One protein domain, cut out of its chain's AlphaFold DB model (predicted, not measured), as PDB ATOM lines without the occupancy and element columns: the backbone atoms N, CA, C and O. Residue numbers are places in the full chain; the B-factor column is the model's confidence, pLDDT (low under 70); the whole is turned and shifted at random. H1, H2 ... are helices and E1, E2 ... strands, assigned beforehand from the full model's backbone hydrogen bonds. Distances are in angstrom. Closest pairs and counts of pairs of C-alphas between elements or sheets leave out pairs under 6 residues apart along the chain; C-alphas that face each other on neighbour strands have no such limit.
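Overview. This is residues 24 to 124 of the 125 residues of an uncharacterized protein of Sphingomonas sediminicola (UniProt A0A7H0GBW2). One strongly twisted antiparallel sheet makes the core, with two long strands, E1 and E3, side by side as its spine; E4 and E5 extend it beyond E3, while short E2 and E6 share the other side of E1, beside different parts of it. H1 covers one face over E4, and H2 rises from the opposite face, its end and the tail, residues 119 to 124, sticking out. The printed part has 101 residues, with six named strands and two named helices in the order E1 E2 E3 E4 E5 H1 E6 H2. The class is mixed, helices and strands, and the whole is compact, with a radius of gyration of the C-alphas of 14.4 A and spans of 46 by 35 by 20 A.

Arrangement. Begin at E1, residues 24 to 33, which has three antiparallel neighbours in this branched sheet. On one side look for E3, residues 64 to 75, where N 27 and O 71 are 2.8 A apart, within hydrogen-bond range. On the other side the pairing is staggered: E6, residues 110 to 113, pairs with residues 25 to 28, with N 26 and O 112 at 2.8 A, and E2, residues 49 to 52, pairs with residues 30 to 33, with N 30 and O 52 at 2.9 A. E1 and E2 form a hairpin. On the other side of E3 from E1 is E4, residues 81 to 87, and with E5, residues 92 to 96, they form a meander, E3 E4 E5, each strand the antiparallel neighbour of the one before; check N 72 and O 84, 2.8 A, and N 85 and O 94, 2.8 A, both within hydrogen-bond range. H1, residues 99 to 106, is on the sheet at a height of 8.7 A; it lies over E4, and only just not over E3, on which 2 of its C-alphas fall. It runs slantwise to the strands, at 37 degrees to E4 on the local plane; their closest C-alphas, Leu 83 and Ile 102, are 6.6 A apart. H2, residues 114 to 122, is on the opposite face and stands up from the sheet at 46 degrees; its closest C-alpha to E1 is Leu 114, 5.1 A from that of Gln 25. H1 and H2 are apart. Every O i to N i+4 pair is within hydrogen-bond range in H1, and 3 of 5 are in H2.

Along the chain. Find C-alpha 24 at (164.615, 146.901, 199.127); from there E1 runs 29.4 A to C-alpha 33. E3 starts at C-alpha 64, (168.322, 167.068, 220.374), and runs 33.1 A. E4 measures 18.5 A, E5 12.8 A, E2 10.3 A and E6 9.9 A. H1 measures 10.5 A; H2 runs 12.6 A and ends at C-alpha 122, (150.909, 158.446, 202.629).

Size, cuts and confidence. The two C-alphas farthest apart are those of Asp 36 and Ala 77, 46.4 A. The printed part has no cut. The links E1 to E2 and E2 to E3 are long, with 15 and 11 residues. The mean pLDDT of the printed part is 73.3; look for values under 70 at residues 36 to 59, 68, 87 to 91 and 121 to 124.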
ATOM      1  N   THR A  24     164.181 145.556 198.766       82.12
ATOM      2  CA  THR A  24     164.615 146.901 199.127       82.12
ATOM      3  C   THR A  24     164.076 147.231 200.506       82.12
ATOM      4  O   THR A  24     162.861 147.243 200.724       82.12
ATOM      5  N   GLN A  25     164.985 147.490 201.438       86.38
ATOM      6  CA  GLN A  25     164.644 147.915 202.789       86.38
ATOM      7  C   GLN A  25     165.206 149.308 203.036       86.38
ATOM      8  O   GLN A  25     166.340 149.596 202.659       86.38
ATOM      9  N   VAL A  26     164.414 150.160 203.674       85.44
ATOM     10  CA  VAL A  26     164.864 151.444 204.203       85.44
ATOM     11  C   VAL A  26     165.472 151.195 205.575       85.44
ATOM     12  O   VAL A  26     164.847 150.574 206.436       85.44
ATOM     13  N   LEU A  27     166.691 151.676 205.773       84.62
ATOM     14  CA  LEU A  27     167.383 151.642 207.050       84.62
ATOM     15  C   LEU A  27     167.032 152.911 207.816       84.62
ATOM     16  O   LEU A  27     167.267 154.015 207.328       84.62
ATOM     17  N   ARG A  28     166.445 152.761 209.000       82.44
ATOM     18  CA  ARG A  28     166.083 153.870 209.886       82.44
ATOM     19  C   ARG A  28     166.942 153.830 211.132       82.44
ATOM     20  O   ARG A  28     167.169 152.756 211.681       82.44
ATOM     21  N   ARG A  29     167.347 154.993 211.620       79.12
ATOM     22  CA  ARG A  29     167.920 155.133 212.960       79.12
ATOM     23  C   ARG A  29     167.517 156.470 213.555       79.12
ATOM     24  O   ARG A  29     167.187 157.399 212.821       79.12
ATOM     25  N   ALA A  30     167.518 156.551 214.874       75.44
ATOM     26  CA  ALA A  30     167.458 157.825 215.565       75.44
ATOM     27  C   ALA A  30     168.886 158.309 215.819       75.44
ATOM     28  O   ALA A  30     169.706 157.555 216.342       75.44
ATOM     29  N   GLU A  31     169.176 159.548 215.457       75.38
ATOM     30  CA  GLU A  31     170.411 160.231 215.833       75.38
ATOM     31  C   GLU A  31     170.093 161.241 216.933       75.38
ATOM     32  O   GLU A  31     169.027 161.862 216.928       75.38
ATOM     33  N   PHE A  32     170.983 161.376 217.910       74.06
ATOM     34  CA  PHE A  32     170.775 162.274 219.042       74.06
ATOM     35  C   PHE A  32     172.090 162.847 219.567       74.06
ATOM     36  O   PHE A  32     173.159 162.280 219.341       74.06
ATOM     37  N   VAL A  33     171.995 163.980 220.265       76.75
ATOM     38  CA  VAL A  33     173.135 164.690 220.862       76.75
ATOM     39  C   VAL A  33     173.022 164.655 222.382       76.75
ATOM     40  O   VAL A  33     171.941 164.899 222.923       76.75
ATOM     41  N   VAL A  34     174.131 164.375 223.073       77.69
ATOM     42  CA  VAL A  34     174.214 164.461 224.541       77.69
ATOM     43  C   VAL A  34     175.409 165.313 224.958       77.69
ATOM     44  O   VAL A  34     176.545 164.966 224.663       77.69
ATOM     45  N   GLU A  35     175.162 166.432 225.638       73.12
ATOM     46  CA  GLU A  35     176.213 167.398 226.004       73.12
ATOM     47  C   GLU A  35     176.922 167.048 227.321       73.12
ATOM     48  O   GLU A  35     178.138 167.191 227.411       73.12
ATOM     49  N   ASP A  36     176.183 166.517 228.300       68.44
ATOM     50  CA  ASP A  36     176.661 166.267 229.669       68.44
ATOM     51  C   ASP A  36     176.568 164.777 230.067       68.44
ATOM     52  O   ASP A  36     176.101 164.431 231.155       68.44
ATOM     53  N   ALA A  37     176.992 163.858 229.192       64.19
ATOM     54  CA  ALA A  37     177.078 162.433 229.526       64.19
ATOM     55  C   ALA A  37     178.292 161.745 228.879       64.19
ATOM     56  O   ALA A  37     178.790 162.209 227.853       64.19
ATOM     57  N   PRO A  38     178.765 160.612 229.437       60.44
ATOM     58  CA  PRO A  38     179.767 159.784 228.782       60.44
ATOM     59  C   PRO A  38     179.240 159.288 227.434       60.44
ATOM     60  O   PRO A  38     178.243 158.569 227.364       60.44
ATOM     61  N   VAL A  39     179.929 159.673 226.370       61.31
ATOM     62  CA  VAL A  39     179.663 159.239 224.999       61.31
ATOM     63  C   VAL A  39     180.438 157.950 224.712       61.31
ATOM     64  O   VAL A  39     181.563 157.777 225.184       61.31
ATOM     65  N   GLY A  40     179.825 157.018 223.976       59.78
ATOM     66  CA  GLY A  40     180.531 155.848 223.438       59.78
ATOM     67  C   GLY A  40     181.514 156.246 222.330       59.78
ATOM     68  O   GLY A  40     181.639 157.425 222.010       59.78
ATOM     69  N   GLU A  41     182.196 155.278 221.713       52.00
ATOM     70  CA  GLU A  41     183.018 155.549 220.522       52.00
ATOM     71  C   GLU A  41     182.167 156.205 219.422       52.00
ATOM     72  O   GLU A  41     181.114 155.683 219.050       52.00
ATOM     73  N   THR A  42     182.605 157.363 218.919       47.59
ATOM     74  CA  THR A  42     181.881 158.147 217.910       47.59
ATOM     75  C   THR A  42     182.601 158.188 216.570       47.59
ATOM     76  O   THR A  42     183.819 158.034 216.476       47.59
ATOM     77  N   VAL A  43     181.817 158.398 215.513       46.31
ATOM     78  CA  VAL A  43     182.285 158.604 214.140       46.31
ATOM     79  C   VAL A  43     181.716 159.942 213.665       46.31
ATOM     80  O   VAL A  43     180.500 160.100 213.634       46.31
ATOM     81  N   GLY A  44     182.572 160.909 213.319       49.56
ATOM     82  CA  GLY A  44     182.160 162.236 212.834       49.56
ATOM     83  C   GLY A  44     182.850 163.407 213.545       49.56
ATOM     84  O   GLY A  44     183.762 163.215 214.344       49.56
ATOM     85  N   GLU A  45     182.426 164.634 213.224       47.41
ATOM     86  CA  GLU A  45     183.041 165.874 213.734       47.41
ATOM     87  C   GLU A  45     182.550 166.280 215.134       47.41
ATOM     88  O   GLU A  45     183.240 167.010 215.844       47.41
ATOM     89  N   ASN A  46     181.378 165.794 215.553       55.81
ATOM     90  CA  ASN A  46     180.829 166.062 216.878       55.81
ATOM     91  C   ASN A  46     180.928 164.800 217.759       55.81
ATOM     92  O   ASN A  46     180.226 163.822 217.486       55.81
ATOM     93  N   PRO A  47     181.741 164.813 218.837       57.59
ATOM     94  CA  PRO A  47     181.942 163.646 219.698       57.59
ATOM     95  C   PRO A  47     180.692 163.268 220.504       57.59
ATOM     96  O   PRO A  47     180.653 162.200 221.107       57.59
ATOM     97  N   ASN A  48     179.672 164.127 220.503       57.97
ATOM     98  CA  ASN A  48     178.447 163.965 221.274       57.97
ATOM     99  C   ASN A  48     177.281 163.383 220.472       57.97
ATOM    100  O   ASN A  48     176.194 163.202 221.023       57.97
ATOM    101  N   VAL A  49     177.492 163.088 219.185       62.41
ATOM    102  CA  VAL A  49     176.481 162.470 218.321       62.41
ATOM    103  C   VAL A  49     176.486 160.960 218.521       62.41
ATOM    104  O   VAL A  49     177.514 160.298 218.400       62.41
ATOM    105  N   GLN A  50     175.315 160.413 218.816       67.94
ATOM    106  CA  GLN A  50     175.096 158.993 219.061       67.94
ATOM    107  C   GLN A  50     173.962 158.475 218.172       67.94
ATOM    108  O   GLN A  50     173.072 159.223 217.763       67.94
ATOM    109  N   SER A  51     173.995 157.175 217.870       65.75
ATOM    110  CA  SER A  51     172.990 156.502 217.042       65.75
ATOM    111  C   SER A  51     172.245 155.431 217.831       65.75
ATOM    112  O   SER A  51     172.840 154.616 218.534       65.75
ATOM    113  N   ALA A  52     170.929 155.407 217.674       57.19
ATOM    114  CA  ALA A  52     170.019 154.475 218.316       57.19
ATOM    115  C   ALA A  52     169.184 153.749 217.252       57.19
ATOM    116  O   ALA A  52     168.466 154.375 216.472       57.19
ATOM    117  N   ALA A  53     169.206 152.413 217.274       56.81
ATOM    118  CA  ALA A  53     168.424 151.585 216.350       56.81
ATOM    119  C   ALA A  53     166.906 151.770 216.492       56.81
ATOM    120  O   ALA A  53     166.153 151.390 215.598       56.81
ATOM    121  N   ARG A  54     166.430 152.336 217.610       57.53
ATOM    122  CA  ARG A  54     165.013 152.637 217.835       57.53
ATOM    123  C   ARG A  54     164.851 154.044 218.417       57.53
ATOM    124  O   ARG A  54     165.587 154.396 219.331       57.53
ATOM    125  N   PRO A  55     163.825 154.815 218.019       51.59
ATOM    126  CA  PRO A  55     163.542 156.116 218.636       51.59
ATOM    127  C   PRO A  55     163.376 156.054 220.164       51.59
ATOM    128  O   PRO A  55     163.773 156.964 220.877       51.59
ATOM    129  N   MET A  56     162.862 154.936 220.693       53.16
ATOM    130  CA  MET A  56     162.689 154.722 222.138       53.16
ATOM    131  C   MET A  56     163.995 154.470 222.908       53.16
ATOM    132  O   MET A  56     163.961 154.406 224.133       53.16
ATOM    133  N   THR A  57     165.122 154.277 222.217       64.56
ATOM    134  CA  THR A  57     166.443 154.130 222.848       64.56
ATOM    135  C   THR A  57     167.220 155.446 222.883       64.56
ATOM    136  O   THR A  57     168.370 155.447 223.308       64.56
ATOM    137  N   VAL A  58     166.603 156.555 222.457       66.62
ATOM    138  CA  VAL A  58     167.134 157.904 222.676       66.62
ATOM    139  C   VAL A  58     166.983 158.252 224.166       66.62
ATOM    140  O   VAL A  58     165.865 158.176 224.691       66.62
ATOM    141  N   PRO A  59     168.069 158.611 224.872       69.25
ATOM    142  CA  PRO A  59     168.009 159.043 226.265       69.25
ATOM    143  C   PRO A  59     167.138 160.296 226.438       69.25
ATOM    144  O   PRO A  59     167.079 161.150 225.555       69.25
ATOM    145  N   LYS A  60     166.466 160.436 227.588       75.38
ATOM    146  CA  LYS A  60     165.587 161.597 227.855       75.38
ATOM    147  C   LYS A  60     166.369 162.901 228.004       75.38
ATOM    148  O   LYS A  60     165.817 163.974 227.807       75.38
ATOM    149  N   GLU A  61     167.627 162.776 228.392       76.31
ATOM    150  CA  GLU A  61     168.620 163.827 228.557       76.31
ATOM    151  C   GLU A  61     169.248 164.289 227.232       76.31
ATOM    152  O   GLU A  61     170.065 165.207 227.245       76.31
ATOM    153  N   ALA A  62     168.884 163.686 226.093       76.25
ATOM    154  CA  ALA A  62     169.345 164.153 224.793       76.25
ATOM    155  C   ALA A  62     168.869 165.594 224.539       76.25
ATOM    156  O   ALA A  62     167.672 165.882 224.610       76.25
ATOM    157  N   SER A  63     169.798 166.495 224.214       78.62
ATOM    158  CA  SER A  63     169.479 167.903 223.941       78.62
ATOM    159  C   SER A  63     168.779 168.083 222.590       78.62
ATOM    160  O   SER A  63     167.991 169.012 222.409       78.62
ATOM    161  N   ALA A  64     169.008 167.156 221.657       73.00
ATOM    162  CA  ALA A  64     168.322 167.068 220.374       73.00
ATOM    163  C   ALA A  64     168.233 165.612 219.898       73.00
ATOM    164  O   ALA A  64     169.103 164.795 220.205       73.00
ATOM    165  N   SER A  65     167.203 165.292 219.109       74.69
ATOM    166  CA  SER A  65     167.125 164.029 218.369       74.69
ATOM    167  C   SER A  65     166.362 164.174 217.055       74.69
ATOM    168  O   SER A  65     165.496 165.041 216.913       74.69
ATOM    169  N   CYS A  66     166.681 163.318 216.092       70.06
ATOM    170  CA  CYS A  66     165.952 163.184 214.839       70.06
ATOM    171  C   CYS A  66     165.902 161.714 214.409       70.06
ATOM    172  O   CYS A  66     166.790 160.924 214.719       70.06
ATOM    173  N   GLU A  67     164.847 161.333 213.693       70.38
ATOM    174  CA  GLU A  67     164.806 160.050 212.999       70.38
ATOM    175  C   GLU A  67     165.243 160.263 211.551       70.38
ATOM    176  O   GLU A  67     164.696 161.126 210.862       70.38
ATOM    177  N   VAL A  68     166.208 159.471 211.087       68.81
ATOM    178  CA  VAL A  68     166.755 159.573 209.734       68.81
ATOM    179  C   VAL A  68     166.546 158.275 208.965       68.81
ATOM    180  O   VAL A  68     166.670 157.170 209.501       68.81
ATOM    181  N   ALA A  69     166.246 158.414 207.674       72.19
ATOM    182  CA  ALA A  69     166.445 157.340 206.714       72.19
ATOM    183  C   ALA A  69     167.942 157.279 206.394       72.19
ATOM    184  O   ALA A  69     168.427 158.021 205.545       72.19
ATOM    185  N   ALA A  70     168.666 156.421 207.109       75.38
ATOM    186  CA  ALA A  70     170.112 156.275 206.989       75.38
ATOM    187  C   ALA A  70     170.528 155.629 205.664       75.38
ATOM    188  O   ALA A  70     171.650 155.817 205.215       75.38
ATOM    189  N   GLY A  71     169.648 154.868 205.006       83.25
ATOM    190  CA  GLY A  71     169.984 154.285 203.713       83.25
ATOM    191  C   GLY A  71     168.984 153.294 203.152       83.25
ATOM    192  O   GLY A  71     167.875 153.120 203.653       83.25
ATOM    193  N   VAL A  72     169.423 152.626 202.094       84.12
ATOM    194  CA  VAL A  72     168.713 151.573 201.387       84.12
ATOM    195  C   VAL A  72     169.599 150.335 201.341       84.12
ATOM    196  O   VAL A  72     170.745 150.386 200.892       84.12
ATOM    197  N   LEU A  73     169.051 149.213 201.795       83.38
ATOM    198  CA  LEU A  73     169.666 147.901 201.663       83.38
ATOM    199  C   LEU A  73     169.014 147.153 200.501       83.38
ATOM    200  O   LEU A  73     167.808 146.896 200.506       83.38
ATOM    201  N   PHE A  74     169.841 146.767 199.539       83.56
ATOM    202  CA  PHE A  74     169.502 145.870 198.449       83.56
ATOM    203  C   PHE A  74     170.021 144.474 198.780       83.56
ATOM    204  O   PHE A  74     171.193 144.293 199.112       83.56
ATOM    205  N   SER A  75     169.151 143.477 198.678       82.75
ATOM    206  CA  SER A  75     169.522 142.063 198.786       82.75
ATOM    207  C   SER A  75     169.168 141.337 197.497       82.75
ATOM    208  O   SER A  75     168.064 141.538 196.984       82.75
ATOM    209  N   GLY A  76     170.051 140.456 197.024       76.12
ATOM    210  CA  GLY A  76     169.717 139.531 195.941       76.12
ATOM    211  C   GLY A  76     170.315 138.134 196.104       76.12
ATOM    212  O   GLY A  76     170.589 137.690 197.219       76.12
ATOM    213  N   ALA A  77     170.431 137.388 195.001       70.69
ATOM    214  CA  ALA A  77     170.708 135.950 195.038       70.69
ATOM    215  C   ALA A  77     172.065 135.599 195.684       70.69
ATOM    216  O   ALA A  77     173.044 136.342 195.587       70.69
ATOM    217  N   GLY A  78     172.123 134.435 196.343       73.00
ATOM    218  CA  GLY A  78     173.356 133.913 196.944       73.00
ATOM    219  C   GLY A  78     173.889 134.726 198.129       73.00
ATOM    220  O   GLY A  78     175.085 134.682 198.396       73.00
ATOM    221  N   GLY A  79     173.036 135.493 198.818       74.81
ATOM    222  CA  GLY A  79     173.424 136.289 199.992       74.81
ATOM    223  C   GLY A  79     174.173 137.584 199.666       74.81
ATOM    224  O   GLY A  79     174.663 138.254 200.575       74.81
ATOM    225  N   LYS A  80     174.257 137.956 198.384       81.06
ATOM    226  CA  LYS A  80     174.856 139.220 197.954       81.06
ATOM    227  C   LYS A  80     173.987 140.399 198.412       81.06
ATOM    228  O   LYS A  80     172.759 140.366 198.276       81.06
ATOM    229  N   ARG A  81     174.630 141.448 198.924       86.75
ATOM    230  CA  ARG A  81     173.985 142.656 199.448       86.75
ATOM    231  C   ARG A  81     174.730 143.899 198.968       86.75
ATOM    232  O   ARG A  81     175.945 143.854 198.821       86.75
ATOM    233  N   LEU A  82     173.996 144.980 198.739       87.31
ATOM    234  CA  LEU A  82     174.533 146.315 198.486       87.31
ATOM    235  C   LEU A  82     173.815 147.287 199.418       87.31
ATOM    236  O   LEU A  82     172.586 147.310 199.466       87.31
ATOM    237  N   LEU A  83     174.576 148.083 200.147       86.62
ATOM    238  CA  LEU A  83     174.067 149.137 201.007       86.62
ATOM    239  C   LEU A  83     174.455 150.484 200.412       86.62
ATOM    240  O   LEU A  83     175.620 150.709 200.091       86.62
ATOM    241  N   MET A  84     173.474 151.371 200.288       87.38
ATOM    242  CA  MET A  84     173.682 152.775 199.941       87.38
ATOM    243  C   MET A  84     173.044 153.631 201.027       87.38
ATOM    244  O   MET A  84     171.826 153.615 201.180       87.38
ATOM    245  N   GLY A  85     173.858 154.340 201.796       82.75
ATOM    246  CA  GLY A  85     173.422 155.158 202.916       82.75
ATOM    247  C   GLY A  85     173.837 156.613 202.787       82.75
ATOM    248  O   GLY A  85     174.810 156.936 202.108       82.75
ATOM    249  N   VAL A  86     173.079 157.478 203.447       75.94
ATOM    250  CA  VAL A  86     173.479 158.846 203.753       75.94
ATOM    251  C   VAL A  86     173.485 158.950 205.268       75.94
ATOM    252  O   VAL A  86     172.433 158.894 205.905       75.94
ATOM    253  N   ASP A  87     174.673 159.077 205.844       68.81
ATOM    254  CA  ASP A  87     174.801 159.404 207.254       68.81
ATOM    255  C   ASP A  87     174.539 160.902 207.394       68.81
ATOM    256  O   ASP A  87     175.288 161.715 206.858       68.81
ATOM    257  N   TRP A  88     173.451 161.269 208.077       64.31
ATOM    258  CA  TRP A  88     173.060 162.674 208.232       64.31
ATOM    259  C   TRP A  88     174.108 163.456 209.022       64.31
ATOM    260  O   TRP A  88     174.453 164.572 208.662       64.31
ATOM    261  N   MET A  89     174.701 162.831 210.034       58.94
ATOM    262  CA  MET A  89     175.913 163.305 210.694       58.94
ATOM    263  C   MET A  89     176.988 162.228 210.486       58.94
ATOM    264  O   MET A  89     176.840 161.142 211.047       58.94
ATOM    265  N   PRO A  90     178.031 162.441 209.657       59.22
ATOM    266  CA  PRO A  90     178.635 163.720 209.255       59.22
ATOM    267  C   PRO A  90     178.296 164.198 207.821       59.22
ATOM    268  O   PRO A  90     179.174 164.704 207.133       59.22
ATOM    269  N   GLU A  91     177.071 164.015 207.332       67.06
ATOM    270  CA  GLU A  91     176.674 164.333 205.944       67.06
ATOM    271  C   GLU A  91     177.480 163.560 204.878       67.06
ATOM    272  O   GLU A  91     177.884 164.096 203.843       67.06
ATOM    273  N   SER A  92     177.731 162.271 205.118       71.25
ATOM    274  CA  SER A  92     178.517 161.426 204.214       71.25
ATOM    275  C   SER A  92     177.649 160.430 203.445       71.25
ATOM    276  O   SER A  92     176.629 159.944 203.930       71.25
ATOM    277  N   MET A  93     178.066 160.106 202.218       78.00
ATOM    278  CA  MET A  93     177.474 159.016 201.443       78.00
ATOM    279  C   MET A  93     178.298 157.742 201.638       78.00
ATOM    280  O   MET A  93     179.505 157.728 201.396       78.00
ATOM    281  N   VAL A  94     177.626 156.665 202.027       82.38
ATOM    282  CA  VAL A  94     178.219 155.356 202.302       82.38
ATOM    283  C   VAL A  94     177.738 154.364 201.249       82.38
ATOM    284  O   VAL A  94     176.541 154.223 201.021       82.38
ATOM    285  N   VAL A  95     178.667 153.657 200.604       86.12
ATOM    286  CA  VAL A  95     178.350 152.580 199.655       86.12
ATOM    287  C   VAL A  95     179.172 151.355 200.030       86.12
ATOM    288  O   VAL A  95     180.399 151.419 200.023       86.12
ATOM    289  N   LEU A  96     178.505 150.257 200.394       87.75
ATOM    290  CA  LEU A  96     179.143 149.035 200.896       87.75
ATOM    291  C   LEU A  96     178.577 147.800 200.192       87.75
ATOM    292  O   LEU A  96     177.362 147.645 200.095       87.75
ATOM    293  N   ASP A  97     179.449 146.889 199.773       87.00
ATOM    294  CA  ASP A  97     179.106 145.575 199.208       87.00
ATOM    295  C   ASP A  97     179.749 144.398 199.977       87.00
ATOM    296  O   ASP A  97     179.399 143.235 199.771       87.00
ATOM    297  N   GLU A  98     180.649 144.688 200.921       86.25
ATOM    298  CA  GLU A  98     181.283 143.704 201.799       86.25
ATOM    299  C   GLU A  98     180.341 143.272 202.945       86.25
ATOM    300  O   GLU A  98     179.940 144.116 203.754       86.25
ATOM    301  N   PRO A  99     180.031 141.966 203.105       87.25
ATOM    302  CA  PRO A  99     179.058 141.488 204.090       87.25
ATOM    303  C   PRO A  99     179.303 141.963 205.527       87.25
ATOM    304  O   PRO A  99     178.373 142.448 206.159       87.25
ATOM    305  N   ALA A 100     180.542 141.879 206.018       87.69
ATOM    306  CA  ALA A 100     180.873 142.260 207.392       87.69
ATOM    307  C   ALA A 100     180.665 143.762 207.651       87.69
ATOM    308  O   ALA A 100     180.125 144.140 208.685       87.69
ATOM    309  N   LYS A 101     181.027 144.617 206.684       85.75
ATOM    310  CA  LYS A 101     180.835 146.070 206.793       85.75
ATOM    311  C   LYS A 101     179.358 146.448 206.747       85.75
ATOM    312  O   LYS A 101     178.931 147.337 207.474       85.75
ATOM    313  N   ILE A 102     178.578 145.756 205.913       88.56
ATOM    314  CA  ILE A 102     177.118 145.901 205.891       88.56
ATOM    315  C   ILE A 102     176.538 145.495 207.250       88.56
ATOM    316  O   ILE A 102     175.747 146.245 207.811       88.56
ATOM    317  N   ASP A 103     176.943 144.349 207.802       88.38
ATOM    318  CA  ASP A 103     176.449 143.875 209.100       88.38
ATOM    319  C   ASP A 103     176.772 144.859 210.233       88.38
ATOM    320  O   ASP A 103     175.907 145.139 211.063       88.38
ATOM    321  N   ASP A 104     177.974 145.440 210.238       84.31
ATOM    322  CA  ASP A 104     178.359 146.477 211.197       84.31
ATOM    323  C   ASP A 104     177.510 147.748 211.055       84.31
ATOM    324  O   ASP A 104     177.012 148.259 212.060       84.31
ATOM    325  N   TYR A 105     177.275 148.213 209.824       82.94
ATOM    326  CA  TYR A 105     176.433 149.384 209.556       82.94
ATOM    327  C   TYR A 105     174.964 149.160 209.958       82.94
ATOM    328  O   TYR A 105     174.259 150.090 210.350       82.94
ATOM    329  N   LEU A 106     174.484 147.915 209.889       82.81
ATOM    330  CA  LEU A 106     173.111 147.566 210.254       82.81
ATOM    331  C   LEU A 106     172.870 147.511 211.768       82.81
ATOM    332  O   LEU A 106     171.722 147.654 212.180       82.81
ATOM    333  N   LYS A 107     173.900 147.339 212.611       81.56
ATOM    334  CA  LYS A 107     173.743 147.263 214.083       81.56
ATOM    335  C   LYS A 107     172.942 148.435 214.681       81.56
ATOM    336  O   LYS A 107     172.045 148.169 215.482       81.56
ATOM    337  N   PRO A 108     173.215 149.707 214.323       76.38
ATOM    338  CA  PRO A 108     172.443 150.847 214.806       76.38
ATOM    339  C   PRO A 108     171.188 151.151 213.973       76.38
ATOM    340  O   PRO A 108     170.615 152.220 214.155       76.38
ATOM    341  N   CYS A 109     170.759 150.273 213.059       80.00
ATOM    342  CA  CYS A 109     169.661 150.545 212.134       80.00
ATOM    343  C   CYS A 109     168.511 149.535 212.276       80.00
ATOM    344  O   CYS A 109     168.705 148.333 212.440       80.00
ATOM    345  N   GLU A 110     167.282 150.015 212.120       83.75
ATOM    346  CA  GLU A 110     166.108 149.192 211.848       83.75
ATOM    347  C   GLU A 110     165.907 149.089 210.330       83.75
ATOM    348  O   GLU A 110     165.691 150.098 209.658       83.75
ATOM    349  N   ALA A 111     165.941 147.873 209.779       84.06
ATOM    350  CA  ALA A 111     165.603 147.631 208.379       84.06
ATOM    351  C   ALA A 111     164.088 147.429 208.219       84.06
ATOM    352  O   ALA A 111     163.524 146.450 208.711       84.06
ATOM    353  N   VAL A 112     163.432 148.335 207.497       86.19
ATOM    354  CA  VAL A 112     161.987 148.315 207.236       86.19
ATOM    355  C   VAL A 112     161.751 148.103 205.745       86.19
ATOM    356  O   VAL A 112     162.401 148.742 204.924       86.19
ATOM    357  N   ASP A 113     160.823 147.224 205.363       84.44
ATOM    358  CA  ASP A 113     160.440 147.081 203.951       84.44
ATOM    359  C   ASP A 113     159.984 148.418 203.353       84.44
ATOM    360  O   ASP A 113     159.231 149.169 203.980       84.44
ATOM    361  N   LEU A 114     160.423 148.704 202.122       81.94
ATOM    362  CA  LEU A 114     160.144 149.980 201.460       81.94
ATOM    363  C   LEU A 114     158.640 150.272 201.352       81.94
ATOM    364  O   LEU A 114     158.224 151.401 201.596       81.94
ATOM    365  N   SER A 115     157.812 149.269 201.042       81.44
ATOM    366  CA  SER A 115     156.352 149.432 200.980       81.44
ATOM    367  C   SER A 115     155.774 149.899 202.320       81.44
ATOM    368  O   SER A 115     155.086 150.913 202.377       81.44
ATOM    369  N   THR A 116     156.140 149.221 203.409       83.25
ATOM    370  CA  THR A 116     155.743 149.574 204.780       83.25
ATOM    371  C   THR A 116     156.224 150.969 205.171       83.25
ATOM    372  O   THR A 116     155.517 151.701 205.862       83.25
ATOM    373  N   TYR A 117     157.434 151.348 204.753       81.38
ATOM    374  CA  TYR A 117     157.975 152.679 205.013       81.38
ATOM    375  C   TYR A 117     157.153 153.766 204.310       81.38
ATOM    376  O   TYR A 117     156.745 154.729 204.954       81.38
ATOM    377  N   LEU A 118     156.846 153.585 203.022       76.50
ATOM    378  CA  LEU A 118     156.075 154.545 202.223       76.50
ATOM    379  C   LEU A 118     154.645 154.739 202.744       76.50
ATOM    380  O   LEU A 118     154.158 155.868 202.794       76.50
ATOM    381  N   GLU A 119     153.989 153.669 203.200       80.56
ATOM    382  CA  GLU A 119     152.640 153.746 203.778       80.56
ATOM    383  C   GLU A 119     152.547 154.711 204.971       80.56
ATOM    384  O   GLU A 119     151.501 155.335 205.179       80.56
ATOM    385  N   ARG A 120     153.636 154.885 205.735       71.31
ATOM    386  CA  ARG A 120     153.680 155.814 206.877       71.31
ATOM    387  C   ARG A 120     153.604 157.279 206.457       71.31
ATOM    388  O   ARG A 120     153.057 158.078 207.206       71.31
ATOM    389  N   PHE A 121     154.105 157.623 205.273       63.97
ATOM    390  CA  PHE A 121     154.064 158.993 204.756       63.97
ATOM    391  C   PHE A 121     152.763 159.287 204.015       63.97
ATOM    392  O   PHE A 121     152.239 160.389 204.123       63.97
ATOM    393  N   VAL A 122     152.195 158.291 203.329       56.81
ATOM    394  CA  VAL A 122     150.909 158.446 202.629       56.81
ATOM    395  C   VAL A 122     149.753 158.673 203.608       56.81
ATOM    396  O   VAL A 122     148.809 159.377 203.279       56.81
ATOM    397  N   ARG A 123     149.814 158.102 204.817       48.59
ATOM    398  CA  ARG A 123     148.780 158.294 205.851       48.59
ATOM    399  C   ARG A 123     148.979 159.534 206.727       48.59
ATOM    400  O   ARG A 123     148.088 159.851 207.507       48.59
ATOM    401  N   ALA A 124     150.143 160.178 206.653       49.00
ATOM    402  CA  ALA A 124     150.470 161.375 207.428       49.00
ATOM    403  C   ALA A 124     150.218 162.688 206.657       49.00
ATOM    404  O   ALA A 124     150.396 163.760 207.233       49.00
TER     405      ALA A 124